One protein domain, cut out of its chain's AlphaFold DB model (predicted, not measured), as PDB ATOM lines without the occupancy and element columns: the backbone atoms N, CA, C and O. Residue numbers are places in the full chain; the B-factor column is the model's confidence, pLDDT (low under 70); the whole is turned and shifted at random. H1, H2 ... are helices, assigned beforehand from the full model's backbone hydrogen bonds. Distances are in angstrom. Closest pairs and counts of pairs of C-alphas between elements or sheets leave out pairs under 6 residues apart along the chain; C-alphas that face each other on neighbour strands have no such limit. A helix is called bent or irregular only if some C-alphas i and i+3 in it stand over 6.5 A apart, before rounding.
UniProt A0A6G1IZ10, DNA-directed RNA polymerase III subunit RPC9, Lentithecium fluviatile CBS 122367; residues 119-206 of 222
ATOM      1  N   MET A 119     316.145 181.969 372.057       51.72
ATOM      2  CA  MET A 119     315.173 181.486 373.077       51.72
ATOM      3  C   MET A 119     313.958 180.755 372.488       51.72
ATOM      4  O   MET A 119     312.913 180.567 373.108       51.72
ATOM      5  N   THR A 120     314.054 180.403 371.235       52.44
ATOM      6  CA  THR A 120     313.047 179.889 370.370       52.44
ATOM      7  C   THR A 120     313.757 178.818 369.584       52.44
ATOM      8  O   THR A 120     314.532 179.101 368.667       52.44
ATOM      9  N   LEU A 121     313.501 177.586 369.983       59.56
ATOM     10  CA  LEU A 121     313.891 176.376 369.288       59.56
ATOM     11  C   LEU A 121     313.239 176.379 367.887       59.56
ATOM     12  O   LEU A 121     312.264 175.680 367.638       59.56
ATOM     13  N   TYR A 122     313.700 177.235 366.971       61.56
ATOM     14  CA  TYR A 122     313.238 177.330 365.579       61.56
ATOM     15  C   TYR A 122     314.125 176.537 364.636       61.56
ATOM     16  O   TYR A 122     313.674 176.128 363.564       61.56
ATOM     17  N   LYS A 123     315.394 176.371 365.013       64.00
ATOM     18  CA  LYS A 123     316.418 175.719 364.207       64.00
ATOM     19  C   LYS A 123     316.984 174.511 364.941       64.00
ATOM     20  O   LYS A 123     316.883 174.396 366.158       64.00
ATOM     21  N   GLY A 124     317.519 173.580 364.166       74.69
ATOM     22  CA  GLY A 124     318.018 172.323 364.692       74.69
ATOM     23  C   GLY A 124     316.937 171.278 365.010       74.69
ATOM     24  O   GLY A 124     315.727 171.493 364.817       74.69
ATOM     25  N   PRO A 125     317.387 170.098 365.462       77.19
ATOM     26  CA  PRO A 125     316.540 168.921 365.634       77.19
ATOM     27  C   PRO A 125     315.544 169.060 366.789       77.19
ATOM     28  O   PRO A 125     314.469 168.471 366.718       77.19
ATOM     29  N   HIS A 126     315.859 169.896 367.781       77.50
ATOM     30  CA  HIS A 126     315.019 170.183 368.948       77.50
ATOM     31  C   HIS A 126     313.983 171.285 368.689       77.50
ATOM     32  O   HIS A 126     313.316 171.753 369.603       77.50
ATOM     33  N   SER A 127     313.835 171.735 367.437       83.06
ATOM     34  CA  SER A 127     312.892 172.806 367.138       83.06
ATOM     35  C   SER A 127     311.436 172.401 367.369       83.06
ATOM     36  O   SER A 127     311.010 171.315 366.971       83.06
ATOM     37  N   LEU A 128     310.623 173.315 367.906       86.88
ATOM     38  CA  LEU A 128     309.182 173.090 368.084       86.88
ATOM     39  C   LEU A 128     308.498 172.799 366.741       86.88
ATOM     40  O   LEU A 128     307.587 171.976 366.654       86.88
ATOM     41  N   LEU A 129     308.977 173.431 365.665       88.00
ATOM     42  CA  LEU A 129     308.551 173.108 364.305       88.00
ATOM     43  C   LEU A 129     308.785 171.626 363.983       88.00
ATOM     44  O   LEU A 129     307.912 170.991 363.399       88.00
ATOM     45  N   ARG A 130     309.946 171.066 364.345       86.56
ATOM     46  CA  ARG A 130     310.276 169.658 364.096       86.56
ATOM     47  C   ARG A 130     309.474 168.714 364.986       86.56
ATOM     48  O   ARG A 130     309.116 167.640 364.511       86.56
ATOM     49  N   ALA A 131     309.158 169.130 366.208       89.44
ATOM     50  CA  ALA A 131     308.329 168.361 367.127       89.44
ATOM     51  C   ALA A 131     306.860 168.284 366.663       89.44
ATOM     52  O   ALA A 131     306.272 167.206 366.643       89.44
ATOM     53  N   LEU A 132     306.274 169.405 366.222       91.94
ATOM     54  CA  LEU A 132     304.848 169.477 365.872       91.94
ATOM     55  C   LEU A 132     304.541 169.109 364.412       91.94
ATOM     56  O   LEU A 132     303.551 168.424 364.151       91.94
ATOM     57  N   ALA A 133     305.365 169.527 363.444       90.25
ATOM     58  CA  ALA A 133     305.060 169.378 362.015       90.25
ATOM     59  C   ALA A 133     304.828 167.938 361.506       90.25
ATOM     60  O   ALA A 133     304.081 167.791 360.532       90.25
ATOM     61  N   PRO A 134     305.432 166.875 362.082       90.00
ATOM     62  CA  PRO A 134     305.170 165.506 361.644       90.00
ATOM     63  C   PRO A 134     303.718 165.062 361.859       90.00
ATOM     64  O   PRO A 134     303.191 164.309 361.040       90.00
ATOM     65  N   LYS A 135     303.082 165.536 362.938       91.81
ATOM     66  CA  LYS A 135     301.738 165.114 363.362       91.81
ATOM     67  C   LYS A 135     300.681 166.178 363.079       91.81
ATOM     68  O   LYS A 135     299.578 165.851 362.650       91.81
ATOM     69  N   TYR A 136     301.034 167.451 363.244       93.62
ATOM     70  CA  TYR A 136     300.084 168.553 363.229       93.62
ATOM     71  C   TYR A 136     300.335 169.539 362.101       93.62
ATOM     72  O   TYR A 136     301.442 170.033 361.863       93.62
ATOM     73  N   ARG A 137     299.252 169.867 361.398       91.50
ATOM     74  CA  ARG A 137     299.283 170.797 360.278       91.50
ATOM     75  C   ARG A 137     298.916 172.201 360.752       91.50
ATOM     76  O   ARG A 137     297.749 172.586 360.737       91.50
ATOM     77  N   LEU A 138     299.935 172.961 361.136       92.50
ATOM     78  CA  LEU A 138     299.823 174.371 361.514       92.50
ATOM     79  C   LEU A 138     300.348 175.292 360.395       92.50
ATOM     80  O   LEU A 138     301.160 174.888 359.553       92.50
ATOM     81  N   ASN A 139     299.865 176.529 360.351       90.75
ATOM     82  CA  ASN A 139     300.364 177.588 359.474       90.75
ATOM     83  C   ASN A 139     301.516 178.361 360.151       90.75
ATOM     84  O   ASN A 139     301.668 178.360 361.368       90.75
ATOM     85  N   LYS A 140     302.327 179.069 359.360       88.50
ATOM     86  CA  LYS A 140     303.443 179.904 359.827       88.50
ATOM     87  C   LYS A 140     303.029 180.945 360.864       88.50
ATOM     88  O   LYS A 140     303.789 181.185 361.792       88.50
ATOM     89  N   ALA A 141     301.860 181.563 360.692       90.50
ATOM     90  CA  ALA A 141     301.351 182.556 361.635       90.50
ATOM     91  C   ALA A 141     301.009 181.928 362.994       90.50
ATOM     92  O   ALA A 141     301.317 182.514 364.023       90.50
ATOM     93  N   GLU A 142     300.451 180.715 362.997       94.06
ATOM     94  CA  GLU A 142     300.134 179.971 364.222       94.06
ATOM     95  C   GLU A 142     301.415 179.592 364.955       94.06
ATOM     96  O   GLU A 142     301.541 179.868 366.140       94.06
ATOM     97  N   TYR A 143     302.411 179.065 364.232       91.44
ATOM     98  CA  TYR A 143     303.740 178.843 364.797       91.44
ATOM     99  C   TYR A 143     304.282 180.127 365.421       91.44
ATOM    100  O   TYR A 143     304.578 180.134 366.609       91.44
ATOM    101  N   LEU A 144     304.355 181.221 364.653       90.31
ATOM    102  CA  LEU A 144     304.852 182.516 365.124       90.31
ATOM    103  C   LEU A 144     304.184 182.950 366.437       90.31
ATOM    104  O   LEU A 144     304.871 183.348 367.375       90.31
ATOM    105  N   GLN A 145     302.859 182.833 366.519       91.44
ATOM    106  CA  GLN A 145     302.110 183.162 367.725       91.44
ATOM    107  C   GLN A 145     302.407 182.210 368.887       91.44
ATOM    108  O   GLN A 145     302.587 182.692 370.001       91.44
ATOM    109  N   ILE A 146     302.521 180.897 368.652       91.56
ATOM    110  CA  ILE A 146     302.885 179.924 369.696       91.56
ATOM    111  C   ILE A 146     304.228 180.295 370.322       91.56
ATOM    112  O   ILE A 146     304.343 180.313 371.544       91.56
ATOM    113  N   TYR A 147     305.229 180.650 369.518       86.75
ATOM    114  CA  TYR A 147     306.524 181.030 370.075       86.75
ATOM    115  C   TYR A 147     306.509 182.378 370.810       86.75
ATOM    116  O   TYR A 147     307.237 182.545 371.786       86.75
ATOM    117  N   ASN A 148     305.699 183.333 370.345       86.94
ATOM    118  CA  ASN A 148     305.597 184.652 370.968       86.94
ATOM    119  C   ASN A 148     304.793 184.623 372.276       86.94
ATOM    120  O   ASN A 148     305.134 185.345 373.206       86.94
ATOM    121  N   ILE A 149     303.712 183.838 372.328       87.38
ATOM    122  CA  ILE A 149     302.743 183.816 373.438       87.38
ATOM    123  C   ILE A 149     303.038 182.685 374.428       87.38
ATOM    124  O   ILE A 149     302.698 182.811 375.601       87.38
ATOM    125  N   ARG A 150     303.657 181.587 373.972       86.75
ATOM    126  CA  ARG A 150     304.005 180.402 374.774       86.75
ATOM    127  C   ARG A 150     302.826 179.885 375.611       86.75
ATOM    128  O   ARG A 150     302.826 179.999 376.837       86.75
ATOM    129  N   PRO A 151     301.777 179.347 374.966       90.50
ATOM    130  CA  PRO A 151     300.574 178.921 375.671       90.50
ATOM    131  C   PRO A 151     300.898 177.871 376.746       90.50
ATOM    132  O   PRO A 151     301.451 176.820 376.444       90.50
ATOM    133  N   LYS A 152     300.512 178.155 377.998       87.75
ATOM    134  CA  LYS A 152     300.603 177.229 379.151       87.75
ATOM    135  C   LYS A 152     299.277 176.526 379.460       87.75
ATOM    136  O   LYS A 152     299.205 175.690 380.352       87.75
ATOM    137  N   SER A 153     298.213 176.893 378.747       92.81
ATOM    138  CA  SER A 153     296.881 176.320 378.916       92.81
ATOM    139  C   SER A 153     296.246 176.019 377.566       92.81
ATOM    140  O   SER A 153     296.511 176.700 376.569       92.81
ATOM    141  N   GLN A 154     295.357 175.031 377.556       94.19
ATOM    142  CA  GLN A 154     294.628 174.617 376.362       94.19
ATOM    143  C   GLN A 154     293.737 175.749 375.827       94.19
ATOM    144  O   GLN A 154     293.646 175.945 374.619       94.19
ATOM    145  N   ILE A 155     293.151 176.557 376.718       94.69
ATOM    146  CA  ILE A 155     292.348 177.734 376.353       94.69
ATOM    147  C   ILE A 155     293.206 178.730 375.565       94.69
ATOM    148  O   ILE A 155     292.802 179.193 374.503       94.69
ATOM    149  N   THR A 156     294.414 179.034 376.048       93.81
ATOM    150  CA  THR A 156     295.338 179.928 375.338       93.81
ATOM    151  C   THR A 156     295.738 179.346 373.982       93.81
ATOM    152  O   THR A 156     295.769 180.076 372.998       93.81
ATOM    153  N   LEU A 157     295.992 178.035 373.904       95.19
ATOM    154  CA  LEU A 157     296.323 177.363 372.645       95.19
ATOM    155  C   LEU A 157     295.179 177.456 371.620       95.19
ATOM    156  O   LEU A 157     295.421 177.746 370.450       95.19
ATOM    157  N   GLN A 158     293.932 177.285 372.061       95.50
ATOM    158  CA  GLN A 158     292.746 177.423 371.210       95.50
ATOM    159  C   GLN A 158     292.524 178.859 370.711       95.50
ATOM    160  O   GLN A 158     291.937 179.038 369.650       95.50
ATOM    161  N   LEU A 159     292.989 179.878 371.443       94.88
ATOM    162  CA  LEU A 159     292.955 181.274 370.983       94.88
ATOM    163  C   LEU A 159     294.031 181.581 369.933       94.88
ATOM    164  O   LEU A 159     293.855 182.493 369.130       94.88
ATOM    165  N   VAL A 160     295.140 180.840 369.952       94.62
ATOM    166  CA  VAL A 160     296.255 180.994 369.006       94.62
ATOM    167  C   VAL A 160     295.983 180.273 367.683       94.62
ATOM    168  O   VAL A 160     296.360 180.758 366.617       94.62
ATOM    169  N   ILE A 161     295.344 179.103 367.738       95.56
ATOM    170  CA  ILE A 161     295.049 178.282 366.559       95.56
ATOM    171  C   ILE A 161     293.671 178.647 366.005       95.56
ATOM    172  O   ILE A 161     292.655 178.523 366.687       95.56
ATOM    173  N   GLU A 162     293.616 179.030 364.730       93.19
ATOM    174  CA  GLU A 162     292.349 179.366 364.080       93.19
ATOM    175  C   GLU A 162     291.452 178.129 363.967       93.19
ATOM    176  O   GLU A 162     291.879 177.083 363.466       93.19
ATOM    177  N   GLU A 163     290.201 178.266 364.421       93.00
ATOM    178  CA  GLU A 163     289.177 177.213 364.408       93.00
ATOM    179  C   GLU A 163     289.656 175.891 365.051       93.00
ATOM    180  O   GLU A 163     289.325 174.801 364.576       93.00
ATOM    181  N   ALA A 164     290.441 175.983 366.134       93.94
ATOM    182  CA  ALA A 164     291.143 174.861 366.766       93.94
ATOM    183  C   ALA A 164     290.272 173.614 366.992       93.94
ATOM    184  O   ALA A 164     290.646 172.522 366.572       93.94
ATOM    185  N   THR A 165     289.087 173.783 367.583       93.25
ATOM    186  CA  THR A 165     288.155 172.690 367.921       93.25
ATOM    187  C   THR A 165     287.515 172.018 366.706       93.25
ATOM    188  O   THR A 165     286.981 170.919 366.820       93.25
ATOM    189  N   SER A 166     287.557 172.663 365.537       94.69
ATOM    190  CA  SER A 166     287.092 172.071 364.278       94.69
ATOM    191  C   SER A 166     288.192 171.288 363.555       94.69
ATOM    192  O   SER A 166     287.900 170.358 362.805       94.69
ATOM    193  N   ARG A 167     289.460 171.668 363.771       94.69
ATOM    194  CA  ARG A 167     290.633 171.097 363.093       94.69
ATOM    195  C   ARG A 167     291.279 169.959 363.862       94.69
ATOM    196  O   ARG A 167     291.882 169.093 363.234       94.69
ATOM    197  N   PHE A 168     291.181 169.995 365.185       96.62
ATOM    198  CA  PHE A 168     291.856 169.077 366.086       96.62
ATOM    199  C   PHE A 168     290.894 168.623 367.177       96.62
ATOM    200  O   PHE A 168     290.075 169.397 367.677       96.62
ATOM    201  N   SER A 169     291.002 167.353 367.543       96.94
ATOM    202  CA  SER A 169     290.319 166.798 368.705       96.94
ATOM    203  C   SER A 169     290.911 167.343 370.006       96.94
ATOM    204  O   SER A 169     292.050 167.804 370.050       96.94
ATOM    205  N   GLU A 170     290.145 167.254 371.093       96.06
ATOM    206  CA  GLU A 170     290.590 167.684 372.425       96.06
ATOM    207  C   GLU A 170     291.896 166.990 372.844       96.06
ATOM    208  O   GLU A 170     292.844 167.657 373.248       96.06
ATOM    209  N   ALA A 171     291.998 165.679 372.604       97.00
ATOM    210  CA  ALA A 171     293.200 164.897 372.885       97.00
ATOM    211  C   ALA A 171     294.421 165.327 372.045       97.00
ATOM    212  O   ALA A 171     295.551 165.268 372.522       97.00
ATOM    213  N   GLU A 172     294.219 165.761 370.798       97.12
ATOM    214  CA  GLU A 172     295.302 166.304 369.966       97.12
ATOM    215  C   GLU A 172     295.757 167.682 370.449       97.12
ATOM    216  O   GLU A 172     296.947 167.983 370.395       97.12
ATOM    217  N   LEU A 173     294.833 168.516 370.934       96.75
ATOM    218  CA  LEU A 173     295.166 169.815 371.520       96.75
ATOM    219  C   LEU A 173     295.937 169.658 372.834       96.75
ATOM    220  O   LEU A 173     296.881 170.412 373.069       96.75
ATOM    221  N   ASP A 174     295.580 168.672 373.653       96.75
ATOM    222  CA  ASP A 174     296.305 168.363 374.888       96.75
ATOM    223  C   ASP A 174     297.715 167.838 374.598       96.75
ATOM    224  O   ASP A 174     298.682 168.306 375.195       96.75
ATOM    225  N   ASP A 175     297.857 166.938 373.621       97.19
ATOM    226  CA  ASP A 175     299.162 166.441 373.171       97.19
ATOM    227  C   ASP A 175     300.027 167.564 372.570       97.19
ATOM    228  O   ASP A 175     301.212 167.670 372.879       97.19
ATOM    229  N   MET A 176     299.443 168.464 371.766       96.44
ATOM    230  CA  MET A 176     300.146 169.662 371.288       96.44
ATOM    231  C   MET A 176     300.627 170.538 372.441       96.44
ATOM    232  O   MET A 176     301.773 170.983 372.424       96.44
ATOM    233  N   LEU A 177     299.767 170.798 373.429       95.25
ATOM    234  CA  LEU A 177     300.124 171.607 374.588       95.25
ATOM    235  C   LEU A 177     301.257 170.959 375.386       95.25
ATOM    236  O   LEU A 177     302.182 171.656 375.792       95.25
ATOM    237  N   GLN A 178     301.221 169.638 375.557       94.19
ATOM    238  CA  GLN A 178     302.285 168.893 376.221       94.19
ATOM    239  C   GLN A 178     303.617 169.031 375.473       94.19
ATOM    240  O   GLN A 178     304.623 169.351 376.100       94.19
ATOM    241  N   ILE A 179     303.628 168.877 374.144       92.88
ATOM    242  CA  ILE A 179     304.834 169.074 373.323       92.88
ATOM    243  C   ILE A 179     305.350 170.514 373.450       92.88
ATOM    244  O   ILE A 179     306.552 170.728 373.589       92.88
ATOM    245  N   ILE A 180     304.460 171.510 373.413       90.25
ATOM    246  CA  ILE A 180     304.834 172.923 373.558       90.25
ATOM    247  C   ILE A 180     305.464 173.178 374.929       90.25
ATOM    248  O   ILE A 180     306.506 173.824 374.993       90.25
ATOM    249  N   THR A 181     304.862 172.678 376.008       86.94
ATOM    250  CA  THR A 181     305.402 172.835 377.363       86.94
ATOM    251  C   THR A 181     306.738 172.116 377.506       86.94
ATOM    252  O   THR A 181     307.679 172.713 378.024       86.94
ATOM    253  N   GLN A 182     306.853 170.897 376.977       85.31
ATOM    254  CA  GLN A 182     308.104 170.151 376.989       85.31
ATOM    255  C   GLN A 182     309.215 170.950 376.299       85.31
ATOM    256  O   GLN A 182     310.231 171.236 376.912       85.31
ATOM    257  N   VAL A 183     308.998 171.383 375.058       83.75
ATOM    258  CA  VAL A 183     310.028 172.054 374.250       83.75
ATOM    259  C   VAL A 183     310.324 173.475 374.749       83.75
ATOM    260  O   VAL A 183     311.473 173.887 374.780       83.75
ATOM    261  N   LEU A 184     309.311 174.266 375.123       80.19
ATOM    262  CA  LEU A 184     309.508 175.690 375.440       80.19
ATOM    263  C   LEU A 184     309.720 176.003 376.927       80.19
ATOM    264  O   LEU A 184     310.134 177.128 377.220       80.19
ATOM    265  N   HIS A 185     309.384 175.088 377.846       74.69
ATOM    266  CA  HIS A 185     309.431 175.338 379.295       74.69
ATOM    267  C   HIS A 185     310.227 174.294 380.089       74.69
ATOM    268  O   HIS A 185     310.865 174.673 381.068       74.69
ATOM    269  N   GLU A 186     310.156 173.008 379.729       68.56
ATOM    270  CA  GLU A 186     310.733 171.922 380.541       68.56
ATOM    271  C   GLU A 186     312.057 171.374 380.008       68.56
ATOM    272  O   GLU A 186     312.836 170.860 380.807       68.56
ATOM    273  N   GLU A 187     312.324 171.446 378.699       64.06
ATOM    274  CA  GLU A 187     313.600 171.009 378.130       64.06
ATOM    275  C   GLU A 187     314.731 171.774 378.819       64.06
ATOM    276  O   GLU A 187     314.921 172.978 378.625       64.06
ATOM    277  N   HIS A 188     315.464 171.048 379.667       57.09
ATOM    278  CA  HIS A 188     316.646 171.560 380.323       57.09
ATOM    279  C   HIS A 188     317.687 171.781 379.251       57.09
ATOM    280  O   HIS A 188     318.208 170.862 378.628       57.09
ATOM    281  N   GLU A 189     317.964 173.048 379.016       53.94
ATOM    282  CA  GLU A 189     318.798 173.463 377.915       53.94
ATOM    283  C   GLU A 189     320.240 172.917 378.011       53.94
ATOM    284  O   GLU A 189     320.899 172.736 376.988       53.94
ATOM    285  N   GLU A 190     320.685 172.564 379.224       57.31
ATOM    286  CA  GLU A 190     321.933 171.842 379.515       57.31
ATOM    287  C   GLU A 190     322.051 170.500 378.772       57.31
ATOM    288  O   GLU A 190     323.160 170.068 378.452       57.31
ATOM    289  N   ASP A 191     320.924 169.858 378.453       64.94
ATOM    290  CA  ASP A 191     320.885 168.587 377.729       64.94
ATOM    291  C   ASP A 191     321.052 168.767 376.210       64.94
ATOM    292  O   ASP A 191     321.176 167.782 375.474       64.94
ATOM    293  N   ILE A 192     321.058 170.012 375.717       66.69
ATOM    294  CA  ILE A 192     321.136 170.316 374.291       66.69
ATOM    295  C   ILE A 192     322.566 170.756 373.930       66.69
ATOM    296  O   ILE A 192     323.000 171.829 374.352       66.69
ATOM    297  N   PRO A 193     323.315 169.974 373.125       70.94
ATOM    298  CA  PRO A 193     324.703 170.299 372.810       70.94
ATOM    299  C   PRO A 193     324.866 171.646 372.092       70.94
ATOM    300  O   PRO A 193     324.028 172.059 371.289       70.94
ATOM    301  N   GLU A 194     325.992 172.316 372.325       71.25
ATOM    302  CA  GLU A 194     326.315 173.572 371.642       71.25
ATOM    303  C   GLU A 194     326.443 173.352 370.120       71.25
ATOM    304  O   GLU A 194     327.015 172.364 369.657       71.25
ATOM    305  N   GLY A 195     325.880 174.263 369.321       71.94
ATOM    306  CA  GLY A 195     325.946 174.206 367.855       71.94
ATOM    307  C   GLY A 195     324.972 173.235 367.176       71.94
ATOM    308  O   GLY A 195     324.952 173.174 365.946       71.94
ATOM    309  N   VAL A 196     324.109 172.515 367.912       73.50
ATOM    310  CA  VAL A 196     323.113 171.608 367.285       73.50
ATOM    311  C   VAL A 196     322.119 172.317 366.372       73.50
ATOM    312  O   VAL A 196     321.484 171.707 365.513       73.50
ATOM    313  N   GLU A 197     321.972 173.617 366.570       70.50
ATOM    314  CA  GLU A 197     321.092 174.470 365.796       70.50
ATOM    315  C   GLU A 197     321.628 174.787 364.397       70.50
ATOM    316  O   GLU A 197     320.838 175.070 363.495       70.50
ATOM    317  N   ASP A 198     322.947 174.711 364.216       73.81
ATOM    318  CA  ASP A 198     323.635 175.005 362.956       73.81
ATOM    319  C   ASP A 198     323.892 173.735 362.131       73.81
ATOM    320  O   ASP A 198     324.510 173.784 361.068       73.81
ATOM    321  N   ILE A 199     323.400 172.587 362.606       79.44
ATOM    322  CA  ILE A 199     323.430 171.337 361.857       79.44
ATOM    323  C   ILE A 199     322.558 171.492 360.609       79.44
ATOM    324  O   ILE A 199     321.361 171.780 360.695       79.44
ATOM    325  N   ASP A 200     323.149 171.231 359.442       79.75
ATOM    326  CA  ASP A 200     322.412 171.148 358.188       79.75
ATOM    327  C   ASP A 200     321.374 170.024 358.268       79.75
ATOM    328  O   ASP A 200     321.690 168.835 358.349       79.75
ATOM    329  N   MET A 201     320.104 170.414 358.238       77.06
ATOM    330  CA  MET A 201     318.978 169.497 358.328       77.06
ATOM    331  C   MET A 201     318.209 169.405 357.021       77.06
ATOM    332  O   MET A 201     318.028 170.379 356.287       77.06
ATOM    333  N   GLU A 202     317.636 168.227 356.787       82.19
ATOM    334  CA  GLU A 202     316.673 168.052 355.715       82.19
ATOM    335  C   GLU A 202     315.463 168.961 355.922       82.19
ATOM    336  O   GLU A 202     314.794 168.960 356.967       82.19
ATOM    337  N   LYS A 203     315.162 169.725 354.872       78.31
ATOM    338  CA  LYS A 203     314.002 170.597 354.830       78.31
ATOM    339  C   LYS A 203     312.738 169.758 354.964       78.31
ATOM    340  O   LYS A 203     312.472 168.901 354.128       78.31
ATOM    341  N   LEU A 204     311.934 170.065 355.977       73.56
ATOM    342  CA  LEU A 204     310.614 169.467 356.128       73.56
ATOM    343  C   LEU A 204     309.775 169.711 354.871       73.56
ATOM    344  O   LEU A 204     309.766 170.823 354.322       73.56
ATOM    345  N   ASP A 205     309.048 168.680 354.440       65.88
ATOM    346  CA  ASP A 205     308.039 168.814 353.395       65.88
ATOM    347  C   ASP A 205     307.148 170.012 353.722       65.88
ATOM    348  O   ASP A 205     306.686 170.165 354.856       65.88
ATOM    349  N   SER A 206     306.892 170.883 352.741       58.47
ATOM    350  CA  SER A 206     306.069 172.080 352.937       58.47
ATOM    351  C   SER A 206     304.587 171.708 353.070       58.47
ATOM    352  O   SER A 206     303.771 172.037 352.210       58.47
TER     353      SER A 206
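AT A GLANCE: This is residues 119 to 206 of the 222 residues of the protein "DNA-directed RNA polymerase III subunit RPC9" of Lentithecium fluviatile CBS 122367 (UniProt A0A6G1IZ10). A small cluster of helices is built along the long H5, with H3 packed on its earlier part, H2 meeting H3 near their ends at a corner, and the short H1 on the later half of H5, while the twenty-residue tail, residues 187 to 206, swings away in a wide arc. The short H4 lies at the end of the longest axis opposite to the tail. The printed part has 88 residues with five named helices, H1 to H5 in chain order, and no named strand; the class is all helix, though under half of the residues, 43, are in named elements. It is compact, with a radius of gyration of the C-alphas of 13.1 A and spans of 39 by 28 by 21 A.

HOW THE PARTS SIT: H1, residues 128 to 132, touches H5, residues 170 to 186; the closest C-alphas, of Leu 128 and Val 183, are 6.3 A apart. H1 is close to but not clearly touching H2, residues 140 to 149, with the C-alphas of Leu 129 and Tyr 143 closest at 7.5 A. H2 touches H3, residues 154 to 160, at a steep tilt of 53 degrees, opposite ways; the closest C-alphas, of Glu 142 and Val 160, are 6.2 A apart. H3 touches H5, which takes part with residues 173 to 177 alone. Their lines are about perpendicular at 86 degrees, and the closest C-alphas, of Gln 154 and Leu 177, are 6.5 A apart. H2 and H5 are only just apart, with a closest distance of 8.1 A between C-alphas. H3 is close to but not clearly touching H4, residues 164 to 167; the closest C-alphas, of Gln 158 and Ala 164, are 5.4 A apart. H4 and H5 are near each other but meet only through their link. In H1, H2, H3 and H5 every O i to N i+4 pair is within hydrogen-bond range; H4 is too short for such a pair, and its one O i to N i+3 pair is within range.

IN THESE COORDINATES: H1, Leu 128 to Leu 132, begins at C-alpha (309.182, 173.090, 368.084). H2, Lys 140 to Ile 149, is 14.2 A long, and H3, Gln 154 to Val 160, is 9.9 A. H4 runs from Ala 164 to Arg 167. H5, Glu 170 to Glu 186, is 22.1 A long and ends at C-alpha (310.733, 171.922, 380.541); it is neither bent nor irregular, but only just: C-alphas 183 and 186 are 6.3 A apart.

THE WHOLE: The C-alphas farthest apart, of Ser 166 and Glu 194, are 39.9 A apart. The printed part has no cut. The links H2 to H3, H3 to H4 and H4 to H5 are tight, and H1 to H2 is short. The mean pLDDT of the printed part is 83.8, with residues 119 to 123, 186 to 192 and 205 to 206 under 70.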